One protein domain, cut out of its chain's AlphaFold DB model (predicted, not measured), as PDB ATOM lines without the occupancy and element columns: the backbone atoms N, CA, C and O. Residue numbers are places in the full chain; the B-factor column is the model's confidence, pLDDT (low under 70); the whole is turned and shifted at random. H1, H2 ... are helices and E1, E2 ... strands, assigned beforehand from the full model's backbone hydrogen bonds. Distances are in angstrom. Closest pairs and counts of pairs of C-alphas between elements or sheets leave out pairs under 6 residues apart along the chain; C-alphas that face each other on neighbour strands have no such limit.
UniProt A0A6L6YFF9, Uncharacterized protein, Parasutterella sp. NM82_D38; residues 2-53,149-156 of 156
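This is residues 2 to 53 and 149 to 156 of the 156 residues of an uncharacterized protein of Parasutterella sp. NM82_D38 (UniProt A0A6L6YFF9). A long helix, H1, reaches away from a small three-stranded sheet like a handle, and residues 2 to 12, of which 4 to 12 belong to H1, stand free and stick out as an arm. The sheet, with E3 between E1 and E2, makes the head together with the little helix H2, which only grazes it. The printed part has 60 residues, with two named helices and three named strands in the order H1, E1, H2, E2, E3; the sheet's order is E1, E3, E2, antiparallel throughout, and the class is mixed, helices and strands. The whole is loose, with a radius of gyration of the C-alphas of 14.1 A, and spans 50 by 20 by 13 A, the arm adding much of the length.

H1 covers residues 4 to 23, from C-alpha 4 at (8.438, 52.916, 52.267) to C-alpha 23 at (18.615, 32.564, 34.537), 28.8 A. E1 covers residues 29 to 32, 10.2 A long, beginning with C-alpha 29 at (26.656, 32.346, 27.177). H2 is the four residues 38 to 41. E2 covers residues 47 to 50, 9.6 A long. E3 covers residues 150 to 154, 13.1 A long, and ends with C-alpha 154 at (29.707, 34.536, 32.541).

In the sheet E3 is the inner strand, and E1 and E2 are the edge strands. E1 and E3 are antiparallel at 150 degrees between their directions, with N 30 and O 152 within hydrogen-bond range at 2.8 A and N 150 and O 32 at 3.0 A. E3 and E2 are antiparallel at 136 degrees, with N 50 and O 151 at 2.8 A and N 48 and O 153 at 2.9 A. E1, H2 and E2 form a split strand-helix-strand unit, two strands of one sheet that follow each other among the strands up to the cut, with a helix between them in the chain and E3 between them in the sheet; its crossover is right-handed. H2 only grazes the sheet, with its residues 38 to 40; the closest C-alphas of H2 and E2 are those of Pro 38 and Trp 47, 6.5 A apart. H1 is not on the sheet, and it is apart from H2, E2 and E3. In H1 every O i to N i+4 pair is within hydrogen-bond range; H2 is too short for such a pair, and its 1 O i to N i+3 pair is within range.

The two C-alphas farthest apart are those of Asn 3 and Glu 52, 49.6 A. Without residues 2 to 12 the body spans 35 by 19 by 13 A. Residues 54 to 148 are not printed, and C-alphas 53 and 149 are 11.2 A apart across the cut, which lies in the link from E2 to E3. The links from H1 to E1, E1 to H2 and H2 to E2 are tight. The mean pLDDT of the printed part is 94.0, and residue 2 alone is under 70.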
ATOM      1  N   THR A   2      13.224  56.090  56.353       68.44
ATOM      2  CA  THR A   2      13.312  55.700  54.936       68.44
ATOM      3  C   THR A   2      11.904  55.640  54.358       68.44
ATOM      4  O   THR A   2      11.012  55.081  54.997       68.44
ATOM      5  N   ASN A   3      11.697  56.255  53.192       88.81
ATOM      6  CA  ASN A   3      10.411  56.219  52.507       88.81
ATOM      7  C   ASN A   3      10.086  54.749  52.180       88.81
ATOM      8  O   ASN A   3      10.929  54.032  51.643       88.81
ATOM      9  N   LEU A   4       8.886  54.284  52.537       91.31
ATOM     10  CA  LEU A   4       8.438  52.916  52.267       91.31
ATOM     11  C   LEU A   4       8.535  52.576  50.771       91.31
ATOM     12  O   LEU A   4       8.925  51.466  50.420       91.31
ATOM     13  N   GLU A   5       8.265  53.548  49.899       93.00
ATOM     14  CA  GLU A   5       8.410  53.409  48.446       93.00
ATOM     15  C   GLU A   5       9.861  53.118  48.042       93.00
ATOM     16  O   GLU A   5      10.118  52.257  47.206       93.00
ATOM     17  N   GLU A   6      10.829  53.783  48.679       93.69
ATOM     18  CA  GLU A   6      12.255  53.582  48.404       93.69
ATOM     19  C   GLU A   6      12.701  52.162  48.783       93.69
ATOM     20  O   GLU A   6      13.479  51.532  48.066       93.69
ATOM     21  N   VAL A   7      12.189  51.638  49.901       94.19
ATOM     22  CA  VAL A   7      12.487  50.273  50.353       94.19
ATOM     23  C   VAL A   7      11.896  49.243  49.392       94.19
ATOM     24  O   VAL A   7      12.583  48.288  49.027       94.19
ATOM     25  N   ILE A   8      10.648  49.444  48.961       95.06
ATOM     26  CA  ILE A   8       9.969  48.545  48.021       95.06
ATOM     27  C   ILE A   8      10.700  48.530  46.676       95.06
ATOM     28  O   ILE A   8      11.012  47.450  46.178       95.06
ATOM     29  N   ASN A   9      11.049  49.695  46.126       94.69
ATOM     30  CA  ASN A   9      11.746  49.780  44.841       94.69
ATOM     31  C   ASN A   9      13.103  49.065  44.882       94.69
ATOM     32  O   ASN A   9      13.379  48.231  44.022       94.69
ATOM     33  N   LYS A  10      13.904  49.282  45.934       94.19
ATOM     34  CA  LYS A  10      15.190  48.580  46.108       94.19
ATOM     35  C   LYS A  10      15.026  47.066  46.228       94.19
ATOM     36  O   LYS A  10      15.855  46.316  45.716       94.19
ATOM     37  N   ALA A  11      13.983  46.603  46.920       93.75
ATOM     38  CA  ALA A  11      13.707  45.175  47.046       93.75
ATOM     39  C   ALA A  11      13.334  44.558  45.689       93.75
ATOM     40  O   ALA A  11      13.877  43.516  45.330       93.75
ATOM     41  N   VAL A  12      12.475  45.230  44.915       94.88
ATOM     42  CA  VAL A  12      12.081  44.788  43.570       94.88
ATOM     43  C   VAL A  12      13.284  44.755  42.630       94.88
ATOM     44  O   VAL A  12      13.522  43.728  41.998       94.88
ATOM     45  N   GLU A  13      14.089  45.819  42.577       93.25
ATOM     46  CA  GLU A  13      15.310  45.875  41.757       93.25
ATOM     47  C   GLU A  13      16.275  44.732  42.092       93.25
ATOM     48  O   GLU A  13      16.789  44.054  41.199       93.25
ATOM     49  N   LYS A  14      16.479  44.470  43.388       93.31
ATOM     50  CA  LYS A  14      17.321  43.365  43.849       93.31
ATOM     51  C   LYS A  14      16.771  42.009  43.404       93.31
ATOM     52  O   LYS A  14      17.530  41.208  42.866       93.31
ATOM     53  N   SER A  15      15.477  41.753  43.592       93.88
ATOM     54  CA  SER A  15      14.858  40.482  43.199       93.88
ATOM     55  C   SER A  15      14.886  40.261  41.685       93.88
ATOM     56  O   SER A  15      15.152  39.146  41.244       93.88
ATOM     57  N   VAL A  16      14.673  41.309  40.882       94.12
ATOM     58  CA  VAL A  16      14.778  41.232  39.415       94.12
ATOM     59  C   VAL A  16      16.209  40.893  38.997       94.12
ATOM     60  O   VAL A  16      16.412  39.972  38.207       94.12
ATOM     61  N   LYS A  17      17.208  41.570  39.575       92.75
ATOM     62  CA  LYS A  17      18.624  41.270  39.327       92.75
ATOM     63  C   LYS A  17      18.971  39.823  39.685       92.75
ATOM     64  O   LYS A  17      19.610  39.131  38.898       92.75
ATOM     65  N   GLU A  18      18.555  39.350  40.856       93.62
ATOM     66  CA  GLU A  18      18.810  37.973  41.295       93.62
ATOM     67  C   GLU A  18      18.147  36.945  40.369       93.62
ATOM     68  O   GLU A  18      18.780  35.950  40.019       93.62
ATOM     69  N   ALA A  19      16.922  37.205  39.904       94.62
ATOM     70  CA  ALA A  19      16.227  36.337  38.957       94.62
ATOM     71  C   ALA A  19      16.941  36.260  37.595       94.62
ATOM     72  O   ALA A  19      17.109  35.168  37.052       94.62
ATOM     73  N   ILE A  20      17.417  37.393  37.065       94.12
ATOM     74  CA  ILE A  20      18.190  37.431  35.813       94.12
ATOM     75  C   ILE A  20      19.514  36.669  35.969       94.12
ATOM     76  O   ILE A  20      19.868  35.850  35.123       94.12
ATOM     77  N   LEU A  21      20.236  36.883  37.074       93.94
ATOM     78  CA  LEU A  21      21.493  36.176  37.339       93.94
ATOM     79  C   LEU A  21      21.291  34.677  37.596       93.94
ATOM     80  O   LEU A  21      22.198  33.893  37.324       93.94
ATOM     81  N   ALA A  22      20.123  34.270  38.096       94.50
ATOM     82  CA  ALA A  22      19.748  32.865  38.214       94.50
ATOM     83  C   ALA A  22      19.416  32.235  36.850       94.50
ATOM     84  O   ALA A  22      19.727  31.066  36.637       94.50
ATOM     85  N   ALA A  23      18.839  33.003  35.918       95.31
ATOM     86  CA  ALA A  23      18.615  32.564  34.537       95.31
ATOM     87  C   ALA A  23      19.926  32.427  33.739       95.31
ATOM     88  O   ALA A  23      20.005  31.610  32.822       95.31
ATOM     89  N   HIS A  24      20.964  33.179  34.119       95.62
ATOM     90  CA  HIS A  24      22.309  33.103  33.548       95.62
ATOM     91  C   HIS A  24      23.348  32.644  34.586       95.62
ATOM     92  O   HIS A  24      24.169  33.461  35.011       95.62
ATOM     93  N   PRO A  25      23.370  31.366  35.014       96.75
ATOM     94  CA  PRO A  25      24.385  30.857  35.942       96.75
ATOM     95  C   PRO A  25      25.816  30.999  35.390       96.75
ATOM     96  O   PRO A  25      26.020  31.182  34.188       96.75
ATOM     97  N   VAL A  26      26.830  30.892  36.257       96.38
ATOM     98  CA  VAL A  26      28.245  30.877  35.837       96.38
ATOM     99  C   VAL A  26      28.472  29.778  34.792       96.38
ATOM    100  O   VAL A  26      28.024  28.647  34.966       96.38
ATOM    101  N   GLY A  27      29.140  30.128  33.693       94.81
ATOM    102  CA  GLY A  27      29.298  29.294  32.501       94.81
ATOM    103  C   GLY A  27      28.274  29.566  31.392       94.81
ATOM    104  O   GLY A  27      28.436  29.037  30.296       94.81
ATOM    105  N   SER A  28      27.255  30.398  31.641       96.12
ATOM    106  CA  SER A  28      26.274  30.786  30.618       96.12
ATOM    107  C   SER A  28      26.889  31.641  29.523       96.12
ATOM    108  O   SER A  28      27.772  32.461  29.784       96.12
ATOM    109  N   PHE A  29      26.341  31.499  28.317       95.88
ATOM    110  CA  PHE A  29      26.656  32.346  27.177       95.88
ATOM    111  C   PHE A  29      25.521  33.331  26.896       95.88
ATOM    112  O   PHE A  29      24.344  33.005  27.055       95.88
ATOM    113  N   TYR A  30      25.890  34.531  26.465       95.94
ATOM    114  CA  TYR A  30      24.986  35.589  26.039       95.94
ATOM    115  C   TYR A  30      25.459  36.155  24.697       95.94
ATOM    116  O   TYR A  30      26.649  36.410  24.517       95.94
ATOM    117  N   PHE A  31      24.524  36.336  23.765       95.88
ATOM    118  CA  PHE A  31      24.783  36.811  22.406       95.88
ATOM    119  C   PHE A  31      24.112  38.163  22.203       95.88
ATOM    120  O   PHE A  31      22.943  38.324  22.561       95.88
ATOM    121  N   SER A  32      24.836  39.127  21.639       94.81
ATOM    122  CA  SER A  32      24.298  40.461  21.378       94.81
ATOM    123  C   SER A  32      25.091  41.196  20.306       94.81
ATOM    124  O   SER A  32      26.319  41.213  20.335       94.81
ATOM    125  N   ASP A  33      24.391  41.894  19.416       95.62
ATOM    126  CA  ASP A  33      25.020  42.848  18.493       95.62
ATOM    127  C   ASP A  33      25.374  44.175  19.194       95.62
ATOM    128  O   ASP A  33      26.068  45.019  18.630       95.62
ATOM    129  N   ASN A  34      24.938  44.356  20.446       93.19
ATOM    130  CA  ASN A  34      25.374  45.460  21.291       93.19
ATOM    131  C   ASN A  34      26.705  45.117  21.981       93.19
ATOM    132  O   ASN A  34      26.874  44.027  22.528       93.19
ATOM    133  N   ASP A  35      27.634  46.070  21.969       93.94
ATOM    134  CA  ASP A  35      28.989  45.935  22.511       93.94
ATOM    135  C   ASP A  35      29.070  46.101  24.042       93.94
ATOM    136  O   ASP A  35      30.114  45.860  24.649       93.94
ATOM    137  N   ILE A  36      27.962  46.498  24.676       96.25
ATOM    138  CA  ILE A  36      27.865  46.724  26.123       96.25
ATOM    139  C   ILE A  36      28.150  45.436  26.912       96.25
ATOM    140  O   ILE A  36      27.660  44.353  26.581       96.25
ATOM    141  N   ASN A  37      28.909  45.570  28.004       95.62
ATOM    142  CA  ASN A  37      29.173  44.468  28.923       95.62
ATOM    143  C   ASN A  37      27.851  43.969  29.545       95.62
ATOM    144  O   ASN A  37      27.114  44.771  30.124       95.62
ATOM    145  N   PRO A  38      27.544  42.659  29.517       96.31
ATOM    146  CA  PRO A  38      26.293  42.146  30.071       96.31
ATOM    147  C   PRO A  38      26.120  42.411  31.571       96.31
ATOM    148  O   PRO A  38      24.993  42.404  32.059       96.31
ATOM    149  N   ALA A  39      27.198  42.707  32.307       95.69
ATOM    150  CA  ALA A  39      27.108  43.178  33.686       95.69
ATOM    151  C   ALA A  39      26.301  44.482  33.820       95.69
ATOM    152  O   ALA A  39      25.614  44.673  34.822       95.69
ATOM    153  N   GLU A  40      26.348  45.360  32.816       94.88
ATOM    154  CA  GLU A  40      25.578  46.607  32.774       94.88
ATOM    155  C   GLU A  40      24.117  46.352  32.383       94.88
ATOM    156  O   GLU A  40      23.216  46.993  32.915       94.88
ATOM    157  N   VAL A  41      23.868  45.366  31.513       92.50
ATOM    158  CA  VAL A  41      22.514  44.994  31.061       92.50
ATOM    159  C   VAL A  41      21.748  44.227  32.141       92.50
ATOM    160  O   VAL A  41      20.575  44.491  32.391       92.50
ATOM    161  N   PHE A  42      22.409  43.279  32.801       92.50
ATOM    162  CA  PHE A  42      21.813  42.419  33.824       92.50
ATOM    163  C   PHE A  42      22.014  42.952  35.246       92.50
ATOM    164  O   PHE A  42      21.563  42.345  36.218       92.50
ATOM    165  N   GLY A  43      22.714  44.079  35.382       91.00
ATOM    166  CA  GLY A  43      23.026  44.704  36.661       91.00
ATOM    167  C   GLY A  43      23.990  43.895  37.530       91.00
ATOM    168  O   GLY A  43      24.097  44.184  38.723       91.00
ATOM    169  N   GLY A  44      24.677  42.874  37.004       91.62
ATOM    170  CA  GLY A  44      25.657  42.085  37.749       91.62
ATOM    171  C   GLY A  44      26.289  40.917  36.984       91.62
ATOM    172  O   GLY A  44      26.017  40.679  35.809       91.62
ATOM    173  N   GLY A  45      27.122  40.166  37.706       93.94
ATOM    174  CA  GLY A  45      27.965  39.109  37.150       93.94
ATOM    175  C   GLY A  45      29.292  39.645  36.609       93.94
ATOM    176  O   GLY A  45      29.471  40.848  36.419       93.94
ATOM    177  N   VAL A  46      30.230  38.736  36.377       96.62
ATOM    178  CA  VAL A  46      31.492  38.988  35.683       96.62
ATOM    179  C   VAL A  46      31.412  38.277  34.345       96.62
ATOM    180  O   VAL A  46      31.182  37.069  34.289       96.62
ATOM    181  N   TRP A  47      31.572  39.038  33.268       97.38
ATOM    182  CA  TRP A  47      31.429  38.550  31.904       97.38
ATOM    183  C   TRP A  47      32.720  38.773  31.133       97.38
ATOM    184  O   TRP A  47      33.331  39.837  31.215       97.38
ATOM    185  N   GLN A  48      33.114  37.763  30.370       96.12
ATOM    186  CA  GLN A  48      34.272  37.796  29.495       96.12
ATOM    187  C   GLN A  48      33.817  37.598  28.053       96.12
ATOM    188  O   GLN A  48      33.027  36.699  27.762       96.12
ATOM    189  N   ARG A  49      34.313  38.436  27.144       95.88
ATOM    190  CA  ARG A  49      34.059  38.276  25.713       95.88
ATOM    191  C   ARG A  49      34.850  37.089  25.174       95.88
ATOM    192  O   ARG A  49      36.028  36.926  25.489       95.88
ATOM    193  N   ILE A  50      34.196  36.269  24.362       95.38
ATOM    194  CA  ILE A  50      34.855  35.245  23.561       95.38
ATOM    195  C   ILE A  50      35.248  35.892  22.240       95.38
ATOM    196  O   ILE A  50      34.399  36.312  21.459       95.38
ATOM    197  N   GLU A  51      36.550  35.984  22.014       92.00
ATOM    198  CA  GLU A  51      37.131  36.577  20.812       92.00
ATOM    199  C   GLU A  51      37.687  35.472  19.909       92.00
ATOM    200  O   GLU A  51      38.008  34.387  20.391       92.00
ATOM    201  N   GLU A  52      37.791  35.721  18.604       89.62
ATOM    202  CA  GLU A  52      38.515  34.849  17.655       89.62
ATOM    203  C   GLU A  52      38.108  33.357  17.671       89.62
ATOM    204  O   GLU A  52      38.893  32.483  17.309       89.62
ATOM    205  N   ALA A  53      36.889  33.034  18.110       90.56
ATOM    206  CA  ALA A  53      36.426  31.659  18.238       90.56
ATOM    207  C   ALA A  53      34.916  31.555  18.013       90.56
ATOM    208  O   ALA A  53      34.134  32.359  18.517       90.56
ATOM    209  N   THR A 149      28.798  38.467  15.722       95.19
ATOM    210  CA  THR A 149      28.062  39.012  16.870       95.19
ATOM    211  C   THR A 149      28.938  38.899  18.118       95.19
ATOM    212  O   THR A 149      29.895  38.114  18.124       95.19
ATOM    213  N   ASN A 150      28.640  39.649  19.180       96.25
ATOM    214  CA  ASN A 150      29.383  39.501  20.428       96.25
ATOM    215  C   ASN A 150      28.902  38.265  21.182       96.25
ATOM    216  O   ASN A 150      27.706  38.086  21.417       96.25
ATOM    217  N   ILE A 151      29.856  37.444  21.612       96.88
ATOM    218  CA  ILE A 151      29.620  36.277  22.459       96.88
ATOM    219  C   ILE A 151      30.261  36.562  23.812       96.88
ATOM    220  O   ILE A 151      31.467  36.781  23.905       96.88
ATOM    221  N   TRP A 152      29.463  36.540  24.869       97.06
ATOM    222  CA  TRP A 152      29.918  36.756  26.237       97.06
ATOM    223  C   TRP A 152      29.716  35.499  27.067       97.06
ATOM    224  O   TRP A 152      28.652  34.889  27.005       97.06
ATOM    225  N   GLN A 153      30.704  35.135  27.880       96.50
ATOM    226  CA  GLN A 153      30.617  34.054  28.855       96.50
ATOM    227  C   GLN A 153      30.626  34.626  30.272       96.50
ATOM    228  O   GLN A 153      31.492  35.432  30.615       96.50
ATOM    229  N   ARG A 154      29.698  34.180  31.120       97.06
ATOM    230  CA  ARG A 154      29.707  34.536  32.541       97.06
ATOM    231  C   ARG A 154      30.739  33.703  33.297       97.06
ATOM    232  O   ARG A 154      30.627  32.479  33.329       97.06
ATOM    233  N   THR A 155      31.696  34.348  33.954       96.25
ATOM    234  CA  THR A 155      32.768  33.695  34.724       96.25
ATOM    235  C   THR A 155      32.567  33.773  36.239       96.25
ATOM    236  O   THR A 155      33.085  32.910  36.946       96.25
ATOM    237  N   ALA A 156      31.780  34.736  36.738       92.44
ATOM    238  CA  ALA A 156      31.345  34.824  38.140       92.44
ATOM    239  C   ALA A 156      29.986  35.532  38.292       92.44
ATOM    240  O   ALA A 156      29.551  36.255  37.368       92.44
TER     241      ALA A 156